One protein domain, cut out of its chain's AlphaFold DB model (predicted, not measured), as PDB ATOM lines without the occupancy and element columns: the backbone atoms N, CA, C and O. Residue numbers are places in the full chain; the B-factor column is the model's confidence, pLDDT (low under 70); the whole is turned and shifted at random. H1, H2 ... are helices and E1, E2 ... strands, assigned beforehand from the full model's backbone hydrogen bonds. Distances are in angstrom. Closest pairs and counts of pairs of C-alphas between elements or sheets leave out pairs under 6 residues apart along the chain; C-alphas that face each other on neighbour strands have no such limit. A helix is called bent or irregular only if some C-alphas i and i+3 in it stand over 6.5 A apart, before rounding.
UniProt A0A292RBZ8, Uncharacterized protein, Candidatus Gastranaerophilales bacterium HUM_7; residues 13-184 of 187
ATOM      1  N   GLY A  13     338.435 334.915 168.353       86.06
ATOM      2  CA  GLY A  13     338.463 334.478 169.746       86.06
ATOM      3  C   GLY A  13     337.768 333.135 169.953       86.06
ATOM      4  O   GLY A  13     337.025 332.981 170.912       86.06
ATOM      5  N   LYS A  14     337.903 332.174 169.033       92.94
ATOM      6  CA  LYS A  14     337.193 330.890 169.093       92.94
ATOM      7  C   LYS A  14     337.972 329.764 168.429       92.94
ATOM      8  O   LYS A  14     338.397 329.865 167.282       92.94
ATOM      9  N   TYR A  15     338.119 328.657 169.143       95.62
ATOM     10  CA  TYR A  15     338.879 327.497 168.686       95.62
ATOM     11  C   TYR A  15     338.441 326.227 169.413       95.62
ATOM     12  O   TYR A  15     337.878 326.260 170.506       95.62
ATOM     13  N   ILE A  16     338.698 325.078 168.796       96.25
ATOM     14  CA  ILE A  16     338.457 323.768 169.399       96.25
ATOM     15  C   ILE A  16     339.748 323.217 169.964       96.25
ATOM     16  O   ILE A  16     340.783 323.213 169.303       96.25
ATOM     17  N   VAL A  17     339.660 322.684 171.170       96.75
ATOM     18  CA  VAL A  17     340.730 321.936 171.813       96.75
ATOM     19  C   VAL A  17     340.345 320.470 171.784       96.75
ATOM     20  O   VAL A  17     339.231 320.108 172.163       96.75
ATOM     21  N   LYS A  18     341.253 319.626 171.298       96.00
ATOM     22  CA  LYS A  18     341.030 318.186 171.149       96.00
ATOM     23  C   LYS A  18     342.194 317.378 171.702       96.00
ATOM     24  O   LYS A  18     343.339 317.809 171.614       96.00
ATOM     25  N   GLY A  19     341.913 316.193 172.222       95.19
ATOM     26  CA  GLY A  19     342.931 315.295 172.772       95.19
ATOM     27  C   GLY A  19     342.324 314.278 173.727       95.19
ATOM     28  O   GLY A  19     341.112 314.053 173.708       95.19
ATOM     29  N   GLY A  20     343.145 313.676 174.588       94.12
ATOM     30  CA  GLY A  20     342.627 312.852 175.681       94.12
ATOM     31  C   GLY A  20     341.842 313.690 176.694       94.12
ATOM     32  O   GLY A  20     342.157 314.860 176.910       94.12
ATOM     33  N   LEU A  21     340.854 313.096 177.377       93.50
ATOM     34  CA  LEU A  21     340.027 313.820 178.356       93.50
ATOM     35  C   LEU A  21     340.869 314.564 179.407       93.50
ATOM     36  O   LEU A  21     340.585 315.715 179.737       93.50
ATOM     37  N   LYS A  22     341.927 313.918 179.909       94.38
ATOM     38  CA  LYS A  22     342.845 314.517 180.887       94.38
ATOM     39  C   LYS A  22     343.572 315.743 180.333       94.38
ATOM     40  O   LYS A  22     343.692 316.734 181.042       94.38
ATOM     41  N   ALA A  23     344.032 315.683 179.085       95.38
ATOM     42  CA  ALA A  23     344.735 316.794 178.452       95.38
ATOM     43  C   ALA A  23     343.786 317.968 178.185       95.38
ATOM     44  O   ALA A  23     344.114 319.100 178.516       95.38
ATOM     45  N   VAL A  24     342.580 317.703 177.675       95.56
ATOM     46  CA  VAL A  24     341.572 318.749 177.440       95.56
ATOM     47  C   VAL A  24     341.195 319.451 178.750       95.56
ATOM     48  O   VAL A  24     341.238 320.674 178.813       95.56
ATOM     49  N   ASN A  25     340.922 318.698 179.823       94.56
ATOM     50  CA  ASN A  25     340.658 319.293 181.138       94.56
ATOM     51  C   ASN A  25     341.850 320.117 181.640       94.56
ATOM     52  O   ASN A  25     341.662 321.226 182.135       94.56
ATOM     53  N   LYS A  26     343.077 319.600 181.481       96.31
ATOM     54  CA  LYS A  26     344.271 320.319 181.923       96.31
ATOM     55  C   LYS A  26     344.462 321.633 181.168       96.31
ATOM     56  O   LYS A  26     344.879 322.623 181.759       96.31
ATOM     57  N   PHE A  27     344.152 321.658 179.879       96.94
ATOM     58  CA  PHE A  27     344.183 322.887 179.099       96.94
ATOM     59  C   PHE A  27     343.187 323.930 179.643       96.94
ATOM     60  O   PHE A  27     343.576 325.078 179.848       96.94
ATOM     61  N   SER A  28     341.947 323.534 179.954       94.81
ATOM     62  CA  SER A  28     340.952 324.432 180.565       94.81
ATOM     63  C   SER A  28     341.410 324.999 181.910       94.81
ATOM     64  O   SER A  28     341.271 326.198 182.150       94.81
ATOM     65  N   GLU A  29     342.003 324.163 182.770       95.44
ATOM     66  CA  GLU A  29     342.607 324.616 184.032       95.44
ATOM     67  C   GLU A  29     343.684 325.676 183.784       95.44
ATOM     68  O   GLU A  29     343.704 326.704 184.450       95.44
ATOM     69  N   LEU A  30     344.552 325.466 182.789       95.81
ATOM     70  CA  LEU A  30     345.623 326.410 182.480       95.81
ATOM     71  C   LEU A  30     345.100 327.757 181.975       95.81
ATOM     72  O   LEU A  30     345.720 328.768 182.293       95.81
ATOM     73  N   ILE A  31     343.986 327.814 181.235       93.88
ATOM     74  CA  ILE A  31     343.354 329.105 180.904       93.88
ATOM     75  C   ILE A  31     342.975 329.832 182.191       93.88
ATOM     76  O   ILE A  31     343.315 331.008 182.361       93.88
ATOM     77  N   TYR A  32     342.289 329.122 183.092       92.44
ATOM     78  CA  TYR A  32     341.841 329.686 184.356       92.44
ATOM     79  C   TYR A  32     343.031 330.220 185.167       92.44
ATOM     80  O   TYR A  32     343.080 331.402 185.507       92.44
ATOM     81  N   ASP A  33     344.046 329.379 185.364       92.38
ATOM     82  CA  ASP A  33     345.255 329.701 186.120       92.38
ATOM     83  C   ASP A  33     346.040 330.872 185.518       92.38
ATOM     84  O   ASP A  33     346.686 331.620 186.257       92.38
ATOM     85  N   ASN A  34     346.021 331.058 184.193       92.25
ATOM     86  CA  ASN A  34     346.761 332.132 183.527       92.25
ATOM     87  C   ASN A  34     346.030 333.472 183.552       92.25
ATOM     88  O   ASN A  34     346.691 334.503 183.669       92.25
ATOM     89  N   HIS A  35     344.699 333.484 183.483       90.69
ATOM     90  CA  HIS A  35     343.953 334.725 183.272       90.69
ATOM     91  C   HIS A  35     343.092 335.168 184.446       90.69
ATOM     92  O   HIS A  35     342.717 336.340 184.483       90.69
ATOM     93  N   PHE A  36     342.841 334.301 185.424       89.50
ATOM     94  CA  PHE A  36     341.990 334.609 186.564       89.50
ATOM     95  C   PHE A  36     342.785 334.625 187.877       89.50
ATOM     96  O   PHE A  36     343.791 333.934 188.046       89.50
ATOM     97  N   ILE A  37     342.348 335.475 188.805       86.19
ATOM     98  CA  ILE A  37     342.812 335.545 190.191       86.19
ATOM     99  C   ILE A  37     341.582 335.376 191.073       86.19
ATOM    100  O   ILE A  37     340.660 336.191 190.999       86.19
ATOM    101  N   ASP A  38     341.593 334.353 191.921       83.88
ATOM    102  CA  ASP A  38     340.570 334.147 192.941       83.88
ATOM    103  C   ASP A  38     341.034 334.781 194.257       83.88
ATOM    104  O   ASP A  38     341.935 334.276 194.928       83.88
ATOM    105  N   ASN A  39     340.451 335.931 194.597       78.81
ATOM    106  CA  ASN A  39     340.731 336.640 195.837       78.81
ATOM    107  C   ASN A  39     339.429 336.838 196.611       78.81
ATOM    108  O   ASN A  39     338.593 337.646 196.213       78.81
ATOM    109  N   HIS A  40     339.305 336.181 197.770       61.59
ATOM    110  CA  HIS A  40     338.304 336.496 198.799       61.59
ATOM    111  C   HIS A  40     336.878 336.720 198.240       61.59
ATOM    112  O   HIS A  40     336.284 337.774 198.459       61.59
ATOM    113  N   ASN A  41     336.331 335.719 197.537       69.19
ATOM    114  CA  ASN A  41     335.004 335.710 196.892       69.19
ATOM    115  C   ASN A  41     334.855 336.567 195.620       69.19
ATOM    116  O   ASN A  41     333.737 336.711 195.122       69.19
ATOM    117  N   TYR A  42     335.946 337.102 195.067       73.75
ATOM    118  CA  TYR A  42     335.937 337.815 193.790       73.75
ATOM    119  C   TYR A  42     336.911 337.181 192.799       73.75
ATOM    120  O   TYR A  42     338.096 337.008 193.085       73.75
ATOM    121  N   ILE A  43     336.405 336.907 191.597       80.50
ATOM    122  CA  ILE A  43     337.204 336.465 190.457       80.50
ATOM    123  C   ILE A  43     337.587 337.709 189.648       80.50
ATOM    124  O   ILE A  43     336.723 338.374 189.079       80.50
ATOM    125  N   ASN A  44     338.881 338.027 189.613       83.69
ATOM    126  CA  ASN A  44     339.441 339.132 188.834       83.69
ATOM    127  C   ASN A  44     340.271 338.613 187.659       83.69
ATOM    128  O   ASN A  44     340.778 337.495 187.694       83.69
ATOM    129  N   LEU A  45     340.461 339.452 186.642       86.56
ATOM    130  CA  LEU A  45     341.307 339.144 185.490       86.56
ATOM    131  C   LEU A  45     342.735 339.663 185.697       86.56
ATOM    132  O   LEU A  45     342.916 340.787 186.165       86.56
ATOM    133  N   LYS A  46     343.748 338.884 185.302       87.94
ATOM    134  CA  LYS A  46     345.163 339.309 185.361       87.94
ATOM    135  C   LYS A  46     345.503 340.385 184.329       87.94
ATOM    136  O   LYS A  46     346.286 341.282 184.619       87.94
ATOM    137  N   THR A  47     344.931 340.277 183.132       84.62
ATOM    138  CA  THR A  47     345.228 341.130 181.965       84.62
ATOM    139  C   THR A  47     343.934 341.553 181.253       84.62
ATOM    140  O   THR A  47     343.674 341.094 180.136       84.62
ATOM    141  N   PRO A  48     343.075 342.369 181.899       84.62
ATOM    142  CA  PRO A  48     341.741 342.711 181.388       84.62
ATOM    143  C   PRO A  48     341.758 343.525 180.085       84.62
ATOM    144  O   PRO A  48     340.766 343.550 179.365       84.62
ATOM    145  N   ASP A  49     342.876 344.178 179.771       83.50
ATOM    146  CA  ASP A  49     343.107 344.900 178.517       83.50
ATOM    147  C   ASP A  49     343.246 343.966 177.308       83.50
ATOM    148  O   ASP A  49     342.972 344.378 176.184       83.50
ATOM    149  N   LYS A  50     343.663 342.714 177.542       82.81
ATOM    150  CA  LYS A  50     343.907 341.715 176.491       82.81
ATOM    151  C   LYS A  50     342.896 340.578 176.478       82.81
ATOM    152  O   LYS A  50     342.573 340.047 175.415       82.81
ATOM    153  N   PHE A  51     342.425 340.204 177.660       88.12
ATOM    154  CA  PHE A  51     341.560 339.061 177.898       88.12
ATOM    155  C   PHE A  51     340.475 339.470 178.895       88.12
ATOM    156  O   PHE A  51     340.773 339.687 180.069       88.12
ATOM    157  N   TRP A  52     339.227 339.584 178.436       88.25
ATOM    158  CA  TRP A  52     338.081 340.026 179.248       88.25
ATOM    159  C   TRP A  52     336.958 338.999 179.365       88.25
ATOM    160  O   TRP A  52     335.988 339.214 180.093       88.25
ATOM    161  N   GLY A  53     337.076 337.863 178.684       88.81
ATOM    162  CA  GLY A  53     336.067 336.821 178.748       88.81
ATOM    163  C   GLY A  53     336.606 335.477 178.308       88.81
ATOM    164  O   GLY A  53     337.469 335.393 177.441       88.81
ATOM    165  N   TRP A  54     336.062 334.422 178.898       94.19
ATOM    166  CA  TRP A  54     336.226 333.064 178.414       94.19
ATOM    167  C   TRP A  54     334.973 332.256 178.720       94.19
ATOM    168  O   TRP A  54     334.304 332.492 179.729       94.19
ATOM    169  N   GLU A  55     334.654 331.347 177.808       94.88
ATOM    170  CA  GLU A  55     333.611 330.345 177.950       94.88
ATOM    171  C   GLU A  55     334.090 329.032 177.314       94.88
ATOM    172  O   GLU A  55     334.696 329.026 176.236       94.88
ATOM    173  N   GLU A  56     333.808 327.909 177.976       94.75
ATOM    174  CA  GLU A  56     334.061 326.564 177.455       94.75
ATOM    175  C   GLU A  56     332.729 325.854 177.206       94.75
ATOM    176  O   GLU A  56     331.927 325.659 178.116       94.75
ATOM    177  N   LEU A  57     332.527 325.373 175.981       94.44
ATOM    178  CA  LEU A  57     331.429 324.475 175.652       94.44
ATOM    179  C   LEU A  57     331.966 323.083 175.319       94.44
ATOM    180  O   LEU A  57     332.639 322.874 174.311       94.44
ATOM    181  N   THR A  58     331.601 322.089 176.127       92.56
ATOM    182  CA  THR A  58     331.924 320.686 175.836       92.56
ATOM    183  C   THR A  58     331.210 320.218 174.557       92.56
ATOM    184  O   THR A  58     329.975 320.187 174.492       92.56
ATOM    185  N   LEU A  59     331.983 319.807 173.545       92.94
ATOM    186  CA  LEU A  59     331.453 319.297 172.276       92.94
ATOM    187  C   LEU A  59     331.220 317.789 172.336       92.94
ATOM    188  O   LEU A  59     330.139 317.326 171.969       92.94
ATOM    189  N   ILE A  60     332.192 317.047 172.873       91.06
ATOM    190  CA  ILE A  60     332.080 315.605 173.125       91.06
ATOM    191  C   ILE A  60     331.966 315.385 174.636       91.06
ATOM    192  O   ILE A  60     332.888 315.765 175.361       91.06
ATOM    193  N   PRO A  61     330.873 314.779 175.140       84.38
ATOM    194  CA  PRO A  61     330.704 314.579 176.574       84.38
ATOM    195  C   PRO A  61     331.822 313.732 177.202       84.38
ATOM    196  O   PRO A  61     332.468 312.912 176.546       84.38
ATOM    197  N   LYS A  62     332.030 313.946 178.503       85.62
ATOM    198  CA  LYS A  62     333.077 313.317 179.315       85.62
ATOM    199  C   LYS A  62     332.481 312.068 179.985       85.62
ATOM    200  O   LYS A  62     331.721 312.197 180.942       85.62
ATOM    201  N   PHE A  63     332.766 310.875 179.460       83.88
ATOM    202  CA  PHE A  63     332.129 309.625 179.913       83.88
ATOM    203  C   PHE A  63     332.999 308.785 180.857       83.88
ATOM    204  O   PHE A  63     332.476 308.063 181.703       83.88
ATOM    205  N   SER A  64     334.323 308.849 180.700       83.06
ATOM    206  CA  SER A  64     335.290 308.054 181.465       83.06
ATOM    207  C   SER A  64     336.640 308.758 181.521       83.06
ATOM    208  O   SER A  64     337.075 309.330 180.528       83.06
ATOM    209  N   GLU A  65     337.365 308.642 182.636       79.75
ATOM    210  CA  GLU A  65     338.734 309.169 182.764       79.75
ATOM    211  C   GLU A  65     339.727 308.576 181.755       79.75
ATOM    212  O   GLU A  65     340.768 309.172 181.479       79.75
ATOM    213  N   ARG A  66     339.415 307.392 181.213       81.75
ATOM    214  CA  ARG A  66     340.219 306.698 180.196       81.75
ATOM    215  C   ARG A  66     339.801 307.053 178.767       81.75
ATOM    216  O   ARG A  66     340.251 306.413 177.822       81.75
ATOM    217  N   GLN A  67     338.903 308.019 178.594       86.56
ATOM    218  CA  GLN A  67     338.468 308.470 177.280       86.56
ATOM    219  C   GLN A  67     339.643 309.127 176.543       86.56
ATOM    220  O   GLN A  67     340.114 310.206 176.907       86.56
ATOM    221  N   ASN A  68     340.093 308.461 175.481       86.88
ATOM    222  CA  ASN A  68     341.247 308.878 174.681       86.88
ATOM    223  C   ASN A  68     340.939 310.033 173.719       86.88
ATOM    224  O   ASN A  68     341.849 310.538 173.071       86.88
ATOM    225  N   TYR A  69     339.672 310.435 173.606       91.38
ATOM    226  CA  TYR A  69     339.264 311.514 172.717       91.38
ATOM    227  C   TYR A  69     338.112 312.331 173.298       91.38
ATOM    228  O   TYR A  69     337.029 311.806 173.560       91.38
ATOM    229  N   ALA A  70     338.351 313.621 173.486       93.88
ATOM    230  CA  ALA A  70     337.388 314.632 173.885       93.88
ATOM    231  C   ALA A  70     337.630 315.908 173.069       93.88
ATOM    232  O   ALA A  70     338.742 316.147 172.595       93.88
ATOM    233  N   GLU A  71     336.585 316.725 172.931       95.25
ATOM    234  CA  GLU A  71     336.675 318.054 172.333       95.25
ATOM    235  C   GLU A  71     335.869 319.071 173.141       95.25
ATOM    236  O   GLU A  71     334.729 318.803 173.547       95.25
ATOM    237  N   SER A  72     336.447 320.252 173.312       95.81
ATOM    238  CA  SER A  72     335.800 321.442 173.858       95.81
ATOM    239  C   SER A  72     335.973 322.607 172.890       95.81
ATOM    240  O   SER A  72     337.025 322.795 172.280       95.81
ATOM    241  N   LEU A  73     334.913 323.388 172.728       96.56
ATOM    242  CA  LEU A  73     334.948 324.681 172.067       96.56
ATOM    243  C   LEU A  73     335.304 325.721 173.122       96.56
ATOM    244  O   LEU A  73     334.586 325.867 174.109       96.56
ATOM    245  N   HIS A  74     336.390 326.444 172.898       95.94
ATOM    246  CA  HIS A  74     336.780 327.586 173.704       95.94
ATOM    247  C   HIS A  74     336.451 328.847 172.921       95.94
ATOM    248  O   HIS A  74     336.799 328.951 171.744       95.94
ATOM    249  N   ALA A  75     335.785 329.791 173.580       94.50
ATOM    250  CA  ALA A  75     335.666 331.149 173.086       94.50
ATOM    251  C   ALA A  75     336.188 332.140 174.118       94.50
ATOM    252  O   ALA A  75     335.994 331.961 175.319       94.50
ATOM    253  N   THR A  76     336.850 333.180 173.640       93.06
ATOM    254  CA  THR A  76     337.456 334.245 174.423       93.06
ATOM    255  C   THR A  76     336.823 335.579 174.056       93.06
ATOM    256  O   THR A  76     336.256 335.751 172.974       93.06
ATOM    257  N   ASN A  77     336.917 336.536 174.977       91.62
ATOM    258  CA  ASN A  77     336.483 337.912 174.779       91.62
ATOM    259  C   ASN A  77     335.026 337.976 174.280       91.62
ATOM    260  O   ASN A  77     334.153 337.337 174.867       91.62
ATOM    261  N   ASP A  78     334.752 338.715 173.207       89.12
ATOM    262  CA  ASP A  78     333.392 338.933 172.703       89.12
ATOM    263  C   ASP A  78     332.726 337.646 172.181       89.12
ATOM    264  O   ASP A  78     331.508 337.482 172.293       89.12
ATOM    265  N   ASP A  79     333.508 336.691 171.663       90.38
ATOM    266  CA  ASP A  79     332.985 335.392 171.220       90.38
ATOM    267  C   ASP A  79     332.491 334.550 172.420       90.38
ATOM    268  O   ASP A  79     331.603 333.704 172.263       90.38
ATOM    269  N   ALA A  80     332.989 334.803 173.642       92.44
ATOM    270  CA  ALA A  80     332.498 334.135 174.851       92.44
ATOM    271  C   ALA A  80     331.016 334.460 175.116       92.44
ATOM    272  O   ALA A  80     330.236 333.578 175.483       92.44
ATOM    273  N   ASP A  81     330.585 335.697 174.847       90.25
ATOM    274  CA  ASP A  81     329.184 336.101 175.009       90.25
ATOM    275  C   ASP A  81     328.250 335.417 174.007       90.25
ATOM    276  O   ASP A  81     327.075 335.182 174.310       90.25
ATOM    277  N   VAL A  82     328.753 335.054 172.824       91.38
ATOM    278  CA  VAL A  82     327.995 334.276 171.835       91.38
ATOM    279  C   VAL A  82     327.687 332.883 172.389       91.38
ATOM    280  O   VAL A  82     326.532 332.448 172.350       91.38
ATOM    281  N   ILE A  83     328.684 332.213 172.979       91.94
ATOM    282  CA  ILE A  83     328.483 330.907 173.621       91.94
ATOM    283  C   ILE A  83     327.531 331.031 174.815       91.94
ATOM    284  O   ILE A  83     326.590 330.243 174.917       91.94
ATOM    285  N   ARG A  84     327.694 332.039 175.680       90.88
ATOM    286  CA  ARG A  84     326.794 332.256 176.831       90.88
ATOM    287  C   ARG A  84     325.342 332.435 176.406       90.88
ATOM    288  O   ARG A  84     324.452 331.831 177.001       90.88
ATOM    289  N   LYS A  85     325.088 333.213 175.347       89.88
ATOM    290  CA  LYS A  85     323.740 333.384 174.776       89.88
ATOM    291  C   LYS A  85     323.181 332.067 174.245       89.88
ATOM    292  O   LYS A  85     322.012 331.768 174.485       89.88
ATOM    293  N   PHE A  86     324.001 331.266 173.564       90.44
ATOM    294  CA  PHE A  86     323.594 329.940 173.101       90.44
ATOM    295  C   PHE A  86     323.249 329.005 174.266       90.44
ATOM    296  O   PHE A  86     322.187 328.382 174.250       90.44
ATOM    297  N   ILE A  87     324.096 328.942 175.297       86.12
ATOM    298  CA  ILE A  87     323.857 328.141 176.503       86.12
ATOM    299  C   ILE A  87     322.567 328.601 177.187       86.12
ATOM    300  O   ILE A  87     321.703 327.774 177.464       86.12
ATOM    301  N   ALA A  88     322.381 329.907 177.393       84.25
ATOM    302  CA  ALA A  88     321.172 330.460 178.000       84.25
ATOM    303  C   ALA A  88     319.908 330.091 177.206       84.25
ATOM    304  O   ALA A  88     318.908 329.679 177.795       84.25
ATOM    305  N   LYS A  89     319.969 330.163 175.869       83.69
ATOM    306  CA  LYS A  89     318.881 329.744 174.978       83.69
ATOM    307  C   LYS A  89     318.591 328.244 175.097       83.69
ATOM    308  O   LYS A  89     317.443 327.876 175.306       83.69
ATOM    309  N   LYS A  90     319.607 327.376 175.049       78.50
ATOM    310  CA  LYS A  90     319.427 325.917 175.189       78.50
ATOM    311  C   LYS A  90     318.936 325.510 176.579       78.50
ATOM    312  O   LYS A  90     318.119 324.603 176.694       78.50
ATOM    313  N   ILE A  91     319.381 326.191 177.635       64.69
ATOM    314  CA  ILE A  91     318.859 325.999 178.996       64.69
ATOM    315  C   ILE A  91     317.380 326.396 179.063       64.69
ATOM    316  O   ILE A  91     316.596 325.708 179.720       64.69
ATOM    317  N   ALA A  92     316.990 327.480 178.387       59.34
ATOM    318  CA  ALA A  92     315.594 327.894 178.286       59.34
ATOM    319  C   ALA A  92     314.747 326.921 177.440       59.34
ATOM    320  O   ALA A  92     313.562 326.756 177.724       59.34
ATOM    321  N   GLU A  93     315.347 326.273 176.438       63.97
ATOM    322  CA  GLU A  93     314.665 325.385 175.492       63.97
ATOM    323  C   GLU A  93     314.568 323.918 175.953       63.97
ATOM    324  O   GLU A  93     313.556 323.290 175.651       63.97
ATOM    325  N   ASP A  94     315.551 323.364 176.683       58.44
ATOM    326  CA  ASP A  94     315.649 321.896 176.825       58.44
ATOM    327  C   ASP A  94     315.958 321.348 178.239       58.44
ATOM    328  O   ASP A  94     315.296 320.417 178.699       58.44
ATOM    329  N   GLU A  95     316.888 321.905 179.026       48.84
ATOM    330  CA  GLU A  95     317.307 321.231 180.283       48.84
ATOM    331  C   GLU A  95     316.524 321.645 181.552       48.84
ATOM    332  O   GLU A  95     316.622 320.981 182.592       48.84
ATOM    333  N   ASN A  96     315.630 322.635 181.443       48.03
ATOM    334  CA  ASN A  96     314.760 323.103 182.523       48.03
ATOM    335  C   ASN A  96     313.264 322.971 182.194       48.03
ATOM    336  O   ASN A  96     312.492 323.892 182.465       48.03
ATOM    337  N   LYS A  97     312.782 321.779 181.789       53.03
ATOM    338  CA  LYS A  97     311.509 321.355 182.407       53.03
ATOM    339  C   LYS A  97     311.811 321.384 183.892       53.03
ATOM    340  O   LYS A  97     312.635 320.573 184.332       53.03
ATOM    341  N   PRO A  98     311.274 322.356 184.636       52.06
ATOM    342  CA  PRO A  98     311.796 322.602 185.953       52.06
ATOM    343  C   PRO A  98     311.620 321.310 186.736       52.06
ATOM    344  O   PRO A  98     310.581 320.652 186.606       52.06
ATOM    345  N   LEU A  99     312.555 320.998 187.625       56.66
ATOM    346  CA  LEU A  99     312.295 320.061 188.716       56.66
ATOM    347  C   LEU A  99     311.250 320.687 189.680       56.66
ATOM    348  O   LEU A  99     311.270 320.439 190.874       56.66
ATOM    349  N   ARG A 100     310.298 321.504 189.173       52.62
ATOM    350  CA  ARG A 100     309.176 322.179 189.854       52.62
ATOM    351  C   ARG A 100     308.262 321.184 190.574       52.62
ATOM    352  O   ARG A 100     307.337 321.614 191.247       52.62
ATOM    353  N   LYS A 101     308.480 319.876 190.398       55.38
ATOM    354  CA  LYS A 101     307.757 318.795 191.077       55.38
ATOM    355  C   LYS A 101     308.601 318.033 192.108       55.38
ATOM    356  O   LYS A 101     308.044 317.154 192.765       55.38
ATOM    357  N   ALA A 102     309.894 318.334 192.259       65.31
ATOM    358  CA  ALA A 102     310.697 317.774 193.338       65.31
ATOM    359  C   ALA A 102     310.229 318.390 194.660       65.31
ATOM    360  O   ALA A 102     310.229 319.610 194.818       65.31
ATOM    361  N   LYS A 103     309.762 317.547 195.584       72.31
ATOM    362  CA  LYS A 103     309.209 317.991 196.871       72.31
ATOM    363  C   LYS A 103     310.297 318.399 197.865       72.31
ATOM    364  O   LYS A 103     310.022 319.178 198.770       72.31
ATOM    365  N   ASP A 104     311.507 317.873 197.690       80.75
ATOM    366  CA  ASP A 104     312.661 318.110 198.549       80.75
ATOM    367  C   ASP A 104     313.992 317.895 197.798       80.75
ATOM    368  O   ASP A 104     314.031 317.517 196.619       80.75
ATOM    369  N   ILE A 105     315.098 318.140 198.507       80.50
ATOM    370  CA  ILE A 105     316.464 318.036 197.984       80.50
ATOM    371  C   ILE A 105     316.879 316.599 197.628       80.50
ATOM    372  O   ILE A 105     317.690 316.407 196.722       80.50
ATOM    373  N   PHE A 106     316.312 315.580 198.280       82.75
ATOM    374  CA  PHE A 106     316.628 314.181 197.992       82.75
ATOM    375  C   PHE A 106     315.974 313.733 196.688       82.75
ATOM    376  O   PHE A 106     316.613 313.077 195.863       82.75
ATOM    377  N   GLN A 107     314.718 314.124 196.463       80.31
ATOM    378  CA  GLN A 107     314.035 313.877 195.199       80.31
ATOM    379  C   GLN A 107     314.735 314.612 194.051       80.31
ATOM    380  O   GLN A 107     314.956 314.026 192.993       80.31
ATOM    381  N   TYR A 108     315.154 315.855 194.286       78.94
ATOM    382  CA  TYR A 108     315.950 316.626 193.335       78.94
ATOM    383  C   TYR A 108     317.261 315.908 192.968       78.94
ATOM    384  O   TYR A 108     317.540 315.687 191.788       78.94
ATOM    385  N   ALA A 109     318.035 315.469 193.968       81.31
ATOM    386  CA  ALA A 109     319.268 314.712 193.756       81.31
ATOM    387  C   ALA A 109     319.027 313.399 192.989       81.31
ATOM    388  O   ALA A 109     319.766 313.089 192.056       81.31
ATOM    389  N   LYS A 110     317.959 312.659 193.314       82.62
ATOM    390  CA  LYS A 110     317.589 311.414 192.620       82.62
ATOM    391  C   LYS A 110     317.207 311.648 191.156       82.62
ATOM    392  O   LYS A 110     317.553 310.846 190.285       82.62
ATOM    393  N   GLU A 111     316.494 312.732 190.868       81.62
ATOM    394  CA  GLU A 111     316.144 313.113 189.497       81.62
ATOM    395  C   GLU A 111     317.400 313.496 188.694       81.62
ATOM    396  O   GLU A 111     317.548 313.048 187.552       81.62
ATOM    397  N   LEU A 112     318.351 314.218 189.298       81.81
ATOM    398  CA  LEU A 112     319.657 314.494 188.684       81.81
ATOM    399  C   LEU A 112     320.466 313.218 188.428       81.81
ATOM    400  O   LEU A 112     320.976 313.032 187.323       81.81
ATOM    401  N   GLU A 113     320.542 312.316 189.408       81.25
ATOM    402  CA  GLU A 113     321.244 311.037 189.270       81.25
ATOM    403  C   GLU A 113     320.643 310.196 188.134       81.25
ATOM    404  O   GLU A 113     321.365 309.621 187.320       81.25
ATOM    405  N   THR A 114     319.312 310.167 188.028       81.38
ATOM    406  CA  THR A 114     318.602 309.433 186.974       81.38
ATOM    407  C   THR A 114     318.910 310.013 185.594       81.38
ATOM    408  O   THR A 114     319.237 309.264 184.671       81.38
ATOM    409  N   ARG A 115     318.867 311.343 185.443       78.69
ATOM    410  CA  ARG A 115     319.238 312.020 184.190       78.69
ATOM    411  C   ARG A 115     320.691 311.733 183.811       78.69
ATOM    412  O   ARG A 115     320.965 311.405 182.657       78.69
ATOM    413  N   LEU A 116     321.608 311.804 184.778       78.50
ATOM    414  CA  LEU A 116     323.020 311.485 184.568       78.50
ATOM    415  C   LEU A 116     323.193 310.028 184.125       78.50
ATOM    416  O   LEU A 116     323.901 309.758 183.157       78.50
ATOM    417  N   ARG A 117     322.500 309.091 184.781       81.00
ATOM    418  CA  ARG A 117     322.530 307.669 184.432       81.00
ATOM    419  C   ARG A 117     322.068 307.434 182.999       81.00
ATOM    420  O   ARG A 117     322.780 306.760 182.266       81.00
ATOM    421  N   ILE A 118     320.943 308.022 182.588       79.38
ATOM    422  CA  ILE A 118     320.425 307.918 181.214       79.38
ATOM    423  C   ILE A 118     321.449 308.462 180.210       79.38
ATOM    424  O   ILE A 118     321.740 307.803 179.214       79.38
ATOM    425  N   ARG A 119     322.057 309.622 180.495       74.06
ATOM    426  CA  ARG A 119     323.069 310.243 179.621       74.06
ATOM    427  C   ARG A 119     324.310 309.360 179.444       74.06
ATOM    428  O   ARG A 119     324.890 309.333 178.363       74.06
ATOM    429  N   LEU A 120     324.708 308.646 180.498       82.31
ATOM    430  CA  LEU A 120     325.848 307.727 180.487       82.31
ATOM    431  C   LEU A 120     325.497 306.328 179.957       82.31
ATOM    432  O   LEU A 120     326.406 305.586 179.590       82.31
ATOM    433  N   GLN A 121     324.216 305.951 179.924       85.44
ATOM    434  CA  GLN A 121     323.791 304.593 179.583       85.44
ATOM    435  C   GLN A 121     324.186 304.223 178.153       85.44
ATOM    436  O   GLN A 121     324.805 303.185 177.964       85.44
ATOM    437  N   GLY A 122     323.963 305.111 177.179       85.00
ATOM    438  CA  GLY A 122     324.339 304.848 175.782       85.00
ATOM    439  C   GLY A 122     325.837 304.576 175.596       85.00
ATOM    440  O   GLY A 122     326.211 303.690 174.835       85.00
ATOM    441  N   TYR A 123     326.697 305.265 176.354       87.69
ATOM    442  CA  TYR A 123     328.134 304.976 176.365       87.69
ATOM    443  C   TYR A 123     328.435 303.604 176.976       87.69
ATOM    444  O   TYR A 123     329.247 302.856 176.439       87.69
ATOM    445  N   LYS A 124     327.794 303.266 178.104       88.00
ATOM    446  CA  LYS A 124     327.993 301.974 178.779       88.00
ATOM    447  C   LYS A 124     327.544 300.807 177.905       88.00
ATOM    448  O   LYS A 124     328.262 299.816 177.832       88.00
ATOM    449  N   ASP A 125     326.404 300.951 177.237       90.50
ATOM    450  CA  ASP A 125     325.868 299.946 176.320       90.50
ATOM    451  C   ASP A 125     326.824 299.748 175.141       90.50
ATOM    452  O   ASP A 125     327.265 298.629 174.892       90.50
ATOM    453  N   ALA A 126     327.252 300.839 174.494       89.06
ATOM    454  CA  ALA A 126     328.212 300.783 173.393       89.06
ATOM    455  C   ALA A 126     329.551 300.151 173.811       89.06
ATOM    456  O   ALA A 126     330.089 299.300 173.106       89.06
ATOM    457  N   ALA A 127     330.071 300.514 174.989       88.19
ATOM    458  CA  ALA A 127     331.300 299.940 175.529       88.19
ATOM    459  C   ALA A 127     331.167 298.438 175.841       88.19
ATOM    460  O   ALA A 127     332.131 297.694 175.655       88.19
ATOM    461  N   ALA A 128     329.993 297.984 176.295       91.06
ATOM    462  CA  ALA A 128     329.715 296.574 176.558       91.06
ATOM    463  C   ALA A 128     329.528 295.755 175.268       91.06
ATOM    464  O   ALA A 128     329.905 294.586 175.230       91.06
ATOM    465  N   SER A 129     328.982 296.363 174.210       92.44
ATOM    466  CA  SER A 129     328.770 295.724 172.903       92.44
ATOM    467  C   SER A 129     330.054 295.505 172.095       92.44
ATOM    468  O   SER A 129     330.046 294.721 171.149       92.44
ATOM    469  N   GLY A 130     331.159 296.156 172.466       90.88
ATOM    470  CA  GLY A 130     332.474 295.952 171.861       90.88
ATOM    471  C   GLY A 130     333.020 297.178 171.132       90.88
ATOM    472  O   GLY A 130     332.445 298.265 171.151       90.88
ATOM    473  N   LYS A 131     334.189 297.009 170.504       89.00
ATOM    474  CA  LYS A 131     334.983 298.122 169.960       89.00
ATOM    475  C   LYS A 131     334.257 298.895 168.856       89.00
ATOM    476  O   LYS A 131     334.303 300.119 168.876       89.00
ATOM    477  N   ASP A 132     333.597 298.203 167.933       92.19
ATOM    478  CA  ASP A 132     332.958 298.845 166.778       92.19
ATOM    479  C   ASP A 132     331.750 299.688 167.208       92.19
ATOM    480  O   ASP A 132     331.678 300.866 166.872       92.19
ATOM    481  N   ALA A 133     330.893 299.150 168.082       91.69
ATOM    482  CA  ALA A 133     329.771 299.892 168.659       91.69
ATOM    483  C   ALA A 133     330.232 301.135 169.441       91.69
ATOM    484  O   ALA A 133     329.611 302.196 169.364       91.69
ATOM    485  N   LEU A 134     331.344 301.029 170.178       90.00
ATOM    486  CA  LEU A 134     331.939 302.173 170.862       90.00
ATOM    487  C   LEU A 134     332.473 303.222 169.873       90.00
ATOM    488  O   LEU A 134     332.309 304.416 170.119       90.00
ATOM    489  N   CYS A 135     333.095 302.804 168.769       89.81
ATOM    490  CA  CYS A 135     333.542 303.715 167.714       89.81
ATOM    491  C   CYS A 135     332.362 304.466 167.088       89.81
ATOM    492  O   CYS A 135     332.410 305.694 167.022       89.81
ATOM    493  N   ASP A 136     331.298 303.758 166.705       92.31
ATOM    494  CA  ASP A 136     330.093 304.354 166.114       92.31
ATOM    495  C   ASP A 136     329.448 305.362 167.068       92.31
ATOM    496  O   ASP A 136     329.194 306.510 166.699       92.31
ATOM    497  N   PHE A 137     329.302 304.990 168.344       91.50
ATOM    498  CA  PHE A 137     328.807 305.899 169.375       91.50
ATOM    499  C   PHE A 137     329.649 307.182 169.464       91.50
ATOM    500  O   PHE A 137     329.108 308.288 169.539       91.50
ATOM    501  N   MET A 138     330.980 307.062 169.447       91.31
ATOM    502  CA  MET A 138     331.871 308.224 169.507       91.31
ATOM    503  C   MET A 138     331.797 309.088 168.241       91.31
ATOM    504  O   MET A 138     331.864 310.315 168.355       91.31
ATOM    505  N   ILE A 139     331.605 308.488 167.061       92.81
ATOM    506  CA  ILE A 139     331.365 309.211 165.802       92.81
ATOM    507  C   ILE A 139     330.064 310.013 165.897       92.81
ATOM    508  O   ILE A 139     330.062 311.204 165.588       92.81
ATOM    509  N   ASP A 140     328.985 309.424 166.412       92.88
ATOM    510  CA  ASP A 140     327.721 310.137 166.606       92.88
ATOM    511  C   ASP A 140     327.883 311.333 167.547       92.88
ATOM    512  O   ASP A 140     327.395 312.430 167.268       92.88
ATOM    513  N   ARG A 141     328.610 311.158 168.663       92.06
ATOM    514  CA  ARG A 141     328.896 312.269 169.590       92.06
ATOM    515  C   ARG A 141     329.732 313.363 168.928       92.06
ATOM    516  O   ARG A 141     329.488 314.542 169.179       92.06
ATOM    517  N   TYR A 142     330.690 312.993 168.082       93.62
ATOM    518  CA  TYR A 142     331.481 313.945 167.305       93.62
ATOM    519  C   TYR A 142     330.606 314.747 166.333       93.62
ATOM    520  O   TYR A 142     330.686 315.978 166.302       93.62
ATOM    521  N   LEU A 143     329.730 314.077 165.578       94.12
ATOM    522  CA  LEU A 143     328.804 314.728 164.649       94.12
ATOM    523  C   LEU A 143     327.847 315.679 165.377       94.12
ATOM    524  O   LEU A 143     327.634 316.801 164.917       94.12
ATOM    525  N   ASP A 144     327.327 315.277 166.536       92.69
ATOM    526  CA  ASP A 144     326.498 316.144 167.379       92.69
ATOM    527  C   ASP A 144     327.277 317.370 167.885       92.69
ATOM    528  O   ASP A 144     326.749 318.484 167.885       92.69
ATOM    529  N   GLY A 145     328.552 317.201 168.247       92.75
ATOM    530  CA  GLY A 145     329.450 318.309 168.576       92.75
ATOM    531  C   GLY A 145     329.588 319.310 167.425       92.75
ATOM    532  O   GLY A 145     329.441 320.513 167.627       92.75
ATOM    533  N   ARG A 146     329.787 318.830 166.193       93.81
ATOM    534  CA  ARG A 146     329.884 319.694 165.002       93.81
ATOM    535  C   ARG A 146     328.578 320.415 164.685       93.81
ATOM    536  O   ARG A 146     328.621 321.601 164.360       93.81
ATOM    537  N   LYS A 147     327.428 319.745 164.832       93.62
ATOM    538  CA  LYS A 147     326.108 320.386 164.698       93.62
ATOM    539  C   LYS A 147     325.965 321.558 165.668       93.62
ATOM    540  O   LYS A 147     325.578 322.635 165.233       93.62
ATOM    541  N   LYS A 148     326.370 321.400 166.936       93.06
ATOM    542  CA  LYS A 148     326.352 322.503 167.916       93.06
ATOM    543  C   LYS A 148     327.198 323.691 167.463       93.06
ATOM    544  O   LYS A 148     326.731 324.819 167.526       93.06
ATOM    545  N   VAL A 149     328.418 323.456 166.977       94.19
ATOM    546  CA  VAL A 149     329.283 324.544 166.481       94.19
ATOM    547  C   VAL A 149     328.622 325.273 165.303       94.19
ATOM    548  O   VAL A 149     328.617 326.502 165.268       94.19
ATOM    549  N   ALA A 150     328.011 324.530 164.375       94.06
ATOM    550  CA  ALA A 150     327.280 325.103 163.245       94.06
ATOM    551  C   ALA A 150     326.014 325.868 163.668       94.06
ATOM    552  O   ALA A 150     325.689 326.876 163.051       94.06
ATOM    553  N   GLU A 151     325.317 325.435 164.721       93.62
ATOM    554  CA  GLU A 151     324.187 326.175 165.300       93.62
ATOM    555  C   GLU A 151     324.622 327.504 165.933       93.62
ATOM    556  O   GLU A 151     323.871 328.477 165.874       93.62
ATOM    557  N   ILE A 152     325.814 327.553 166.539       92.50
ATOM    558  CA  ILE A 152     326.325 328.748 167.226       92.50
ATOM    559  C   ILE A 152     326.830 329.788 166.222       92.50
ATOM    560  O   ILE A 152     326.463 330.956 166.315       92.50
ATOM    561  N   PHE A 153     327.675 329.372 165.274       90.38
ATOM    562  CA  PHE A 153     328.412 330.296 164.399       90.38
ATOM    563  C   PHE A 153     327.972 330.263 162.930       90.38
ATOM    564  O   PHE A 153     328.423 331.081 162.131       90.38
ATOM    565  N   GLY A 154     327.101 329.328 162.550       91.62
ATOM    566  CA  GLY A 154     326.767 329.051 161.157       91.62
ATOM    567  C   GLY A 154     327.689 328.008 160.518       91.62
ATOM    568  O   GLY A 154     328.826 327.783 160.936       91.62
ATOM    569  N   VAL A 155     327.182 327.353 159.471       91.62
ATOM    570  CA  VAL A 155     327.835 326.206 158.814       91.62
ATOM    571  C   VAL A 155     329.202 326.564 158.226       91.62
ATOM    572  O   VAL A 155     330.151 325.796 158.368       91.62
ATOM    573  N   GLU A 156     329.317 327.719 157.570       90.31
ATOM    574  CA  GLU A 156     330.555 328.108 156.888       90.31
ATOM    575  C   GLU A 156     331.663 328.511 157.860       90.31
ATOM    576  O   GLU A 156     332.825 328.170 157.641       90.31
ATOM    577  N   GLU A 157     331.312 329.167 158.966       86.88
ATOM    578  CA  GLU A 157     332.281 329.538 159.996       86.88
ATOM    579  C   GLU A 157     332.728 328.315 160.805       86.88
ATOM    580  O   GLU A 157     333.918 328.123 161.053       86.88
ATOM    581  N   ALA A 158     331.800 327.407 161.120       88.81
ATOM    582  CA  ALA A 158     332.104 326.167 161.830       88.81
ATOM    583  C   ALA A 158     333.146 325.293 161.109       88.81
ATOM    584  O   ALA A 158     333.937 324.617 161.767       88.81
ATOM    585  N   LYS A 159     333.173 325.312 159.769       87.88
ATOM    586  CA  LYS A 159     334.163 324.581 158.953       87.88
ATOM    587  C   LYS A 159     335.569 325.175 159.030       87.88
ATOM    588  O   LYS A 159     336.537 324.450 158.822       87.88
ATOM    589  N   LYS A 160     335.682 326.481 159.285       88.81
ATOM    590  CA  LYS A 160     336.958 327.213 159.347       88.81
ATOM    591  C   LYS A 160     337.549 327.237 160.749       88.81
ATOM    592  O   LYS A 160     338.703 327.621 160.913       88.81
ATOM    593  N   LEU A 161     336.761 326.836 161.747       90.31
ATOM    594  CA  LEU A 161     337.160 326.916 163.136       90.31
ATOM    595  C   LEU A 161     338.428 326.096 163.388       90.31
ATOM    596  O   LEU A 161     338.492 324.887 163.133       90.31
ATOM    597  N   LYS A 162     339.440 326.770 163.925       91.88
ATOM    598  CA  LYS A 162     340.722 326.156 164.233       91.88
ATOM    599  C   LYS A 162     340.559 325.045 165.264       91.88
ATOM    600  O   LYS A 162     339.754 325.141 166.187       91.88
ATOM    601  N   SER A 163     341.359 323.994 165.116       94.06
ATOM    602  CA  SER A 163     341.499 322.942 166.121       94.06
ATOM    603  C   SER A 163     342.944 322.853 166.596       94.06
ATOM    604  O   SER A 163     343.858 322.789 165.776       94.06
ATOM    605  N   VAL A 164     343.139 322.781 167.906       95.44
ATOM    606  CA  VAL A 164     344.439 322.683 168.571       95.44
ATOM    607  C   VAL A 164     344.490 321.379 169.361       95.44
ATOM    608  O   VAL A 164     343.506 320.994 169.996       95.44
ATOM    609  N   LYS A 165     345.622 320.672 169.313       97.06
ATOM    610  CA  LYS A 165     345.836 319.513 170.186       97.06
ATOM    611  C   LYS A 165     346.156 319.997 171.596       97.06
ATOM    612  O   LYS A 165     347.037 320.838 171.766       97.06
ATOM    613  N   ALA A 166     345.449 319.466 172.587       96.56
ATOM    614  CA  ALA A 166     345.595 319.876 173.978       96.56
ATOM    615  C   ALA A 166     347.029 319.666 174.480       96.56
ATOM    616  O   ALA A 166     347.581 320.536 175.141       96.56
ATOM    617  N   GLU A 167     347.648 318.542 174.129       96.31
ATOM    618  CA  GLU A 167     349.009 318.197 174.534       96.31
ATOM    619  C   GLU A 167     350.043 319.204 173.995       96.31
ATOM    620  O   GLU A 167     350.861 319.709 174.766       96.31
ATOM    621  N   ASP A 168     349.953 319.557 172.708       96.81
ATOM    622  CA  ASP A 168     350.844 320.534 172.065       96.81
ATOM    623  C   ASP A 168     350.649 321.936 172.668       96.81
ATOM    624  O   ASP A 168     351.613 322.644 172.955       96.81
ATOM    625  N   ALA A 169     349.392 322.327 172.910       96.75
ATOM    626  CA  ALA A 169     349.064 323.608 173.525       96.75
ATOM    627  C   ALA A 169     349.584 323.709 174.963       96.75
ATOM    628  O   ALA A 169     350.167 324.722 175.332       96.75
ATOM    629  N   ILE A 170     349.419 322.656 175.771       97.69
ATOM    630  CA  ILE A 170     349.933 322.603 177.146       97.69
ATOM    631  C   ILE A 170     351.448 322.804 177.162       97.69
ATOM    632  O   ILE A 170     351.962 323.521 178.020       97.69
ATOM    633  N   GLU A 171     352.167 322.179 176.232       97.19
ATOM    634  CA  GLU A 171     353.614 322.338 176.150       97.19
ATOM    635  C   GLU A 171     354.008 323.763 175.735       97.19
ATOM    636  O   GLU A 171     354.854 324.378 176.382       97.19
ATOM    637  N   ALA A 172     353.320 324.344 174.750       96.38
ATOM    638  CA  ALA A 172     353.519 325.740 174.363       96.38
ATOM    639  C   ALA A 172     353.220 326.725 175.510       96.38
ATOM    640  O   ALA A 172     353.967 327.685 175.699       96.38
ATOM    641  N   ILE A 173     352.180 326.478 176.319       96.00
ATOM    642  CA  ILE A 173     351.838 327.304 177.491       96.00
ATOM    643  C   ILE A 173     352.995 327.325 178.491       96.00
ATOM    644  O   ILE A 173     353.389 328.396 178.948       96.00
ATOM    645  N   LYS A 174     353.582 326.163 178.810       94.88
ATOM    646  CA  LYS A 174     354.731 326.086 179.733       94.88
ATOM    647  C   LYS A 174     355.939 326.870 179.230       94.88
ATOM    648  O   LYS A 174     356.721 327.367 180.034       94.88
ATOM    649  N   GLN A 175     356.088 326.970 177.912       94.81
ATOM    650  CA  GLN A 175     357.163 327.711 177.257       94.81
ATOM    651  C   GLN A 175     356.824 329.199 177.054       94.81
ATOM    652  O   GLN A 175     357.643 329.934 176.506       94.81
ATOM    653  N   GLY A 176     355.637 329.658 177.474       92.38
ATOM    654  CA  GLY A 176     355.178 331.034 177.262       92.38
ATOM    655  C   GLY A 176     354.874 331.367 175.797       92.38
ATOM    656  O   GLY A 176     354.877 332.534 175.423       92.38
ATOM    657  N   LYS A 177     354.630 330.348 174.966       94.94
ATOM    658  CA  LYS A 177     354.443 330.446 173.511       94.94
ATOM    659  C   LYS A 177     353.008 330.183 173.063       94.94
ATOM    660  O   LYS A 177     352.782 329.815 171.916       94.94
ATOM    661  N   PHE A 178     352.030 330.309 173.949       93.94
ATOM    662  CA  PHE A 178     350.634 330.080 173.590       93.94
ATOM    663  C   PHE A 178     349.828 331.370 173.674       93.94
ATOM    664  O   PHE A 178     349.787 332.018 174.719       93.94
ATOM    665  N   ASP A 179     349.165 331.715 172.577       92.25
ATOM    666  CA  ASP A 179     348.149 332.752 172.533       92.25
ATOM    667  C   ASP A 179     346.798 332.140 172.909       92.25
ATOM    668  O   ASP A 179     346.170 331.411 172.136       92.25
ATOM    669  N   PHE A 180     346.349 332.447 174.122       91.25
ATOM    670  CA  PHE A 180     345.061 332.003 174.640       91.25
ATOM    671  C   PHE A 180     343.869 332.632 173.938       91.25
ATOM    672  O   PHE A 180     342.788 332.040 173.940       91.25
ATOM    673  N   VAL A 181     344.048 333.820 173.365       90.06
ATOM    674  CA  VAL A 181     342.966 334.568 172.754       90.06
ATOM    675  C   VAL A 181     342.662 333.988 171.377       90.06
ATOM    676  O   VAL A 181     341.518 333.617 171.128       90.06
ATOM    677  N   GLU A 182     343.683 333.805 170.538       89.56
ATOM    678  CA  GLU A 182     343.538 333.223 169.194       89.56
ATOM    679  C   GLU A 182     343.624 331.684 169.167       89.56
ATOM    680  O   GLU A 182     343.399 331.047 168.131       89.56
ATOM    681  N   GLY A 183     343.996 331.056 170.286       90.62
ATOM    682  CA  GLY A 183     344.234 329.615 170.354       90.62
ATOM    683  C   GLY A 183     345.366 329.193 169.423       90.62
ATOM    684  O   GLY A 183     345.207 328.294 168.588       90.62
ATOM    685  N   SER A 184     346.503 329.885 169.471       91.94
ATOM    686  CA  SER A 184     347.642 329.654 168.578       91.94
ATOM    687  C   SER A 184     348.943 329.423 169.335       91.94
ATOM    688  O   SER A 184     349.137 329.909 170.441       91.94
TER     689      SER A 184
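This is residues 13 to 184 of the 187 residues of an uncharacterized protein of Candidatus Gastranaerophilales bacterium HUM_7 (UniProt A0A292RBZ8). A twisted four-stranded sheet is the middle of three layers, with H1 and H6 on one face and H2 and H4 on the other. H2 and H4 run on past the sheet, and the bent helix H3 stands away from it, joined to H4 through H3b; residues 38 to 43, in the E2 and E3 hairpin beyond H1, stick out. The 172 printed residues hold six named helices and six named strands, in the order E1 H1 E2 E3 E4 E5 H2 H3 H4 H5 E6 H6, of mixed class. The sheet, order E4 E5 E1 E6, is mixed; the whole is compact, with a radius of gyration of the C-alphas of 17.9 A and spans of 45 by 42 by 32 A.

E1, residues 14 to 19, is antiparallel to E5, residues 70 to 76; N 17 and O 72, 2.9 A apart, are within hydrogen-bond range. H1, residues 21 to 35, runs along the strands, 9.1 A in height over the sheet. E2, residues 36 to 39, and E3, residues 42 to 45, form a hairpin, with N 37 and O 44 at 2.8 A. E4, residues 54 to 58, forms a hairpin with E5, with N 57 and O 73 at 2.8 A. H2, residues 77 to 95, is slantwise to the strands, at 36 degrees to E4 on the local plane; it is irregular, C-alphas 92 and 95 being 7.2 A apart. H3, residues 105 to 129, one helix by its hydrogen bonds, is bent: C-alphas 119 and 122 are 6.7 A apart, and H3a, residues 105 to 119, and H3b, residues 122 to 129, stand at a steep tilt of 48 degrees. H4, residues 131 to 153, forms a helical hairpin with H3b, closest at C-alphas of Ala 126 and Leu 134, 4.7 A. H2 and H4 only just touch, with 3 pairs of C-alphas within 8 A, closest Phe 86 and Ile 152, 6.6 A. H5, residues 155 to 160, touches H4, closest at C-alphas of Ala 158 and Ala 150, 5.1 A. E6, residues 162 to 165, is parallel to E1, with N 18 and O 164 at 2.9 A. H6, residues 166 to 174, touches H1, closest at C-alphas of Ala 166 and Val 24, 5.4 A. Every O i to N i+4 pair is within hydrogen-bond range in H1, H3a, H3b, H4 and H6, against 12 of 15 in H2 and 1 of 2 in H5.

E1 begins at C-alpha 14 (337.193, 330.890, 169.093), and H6 ends at C-alpha 174 (354.731, 326.086, 179.733). From first to last C-alpha H4 measures 33.3 A, H2 26.0 A and H1 21.8 A.

The C-alphas farthest apart, of Lys 103 and Gln 175, are 52.7 A apart. The printed part has no cut; the link E4 to E5 is long, 11 residues. Residues 40 to 41 and 91 to 102 are under pLDDT 70.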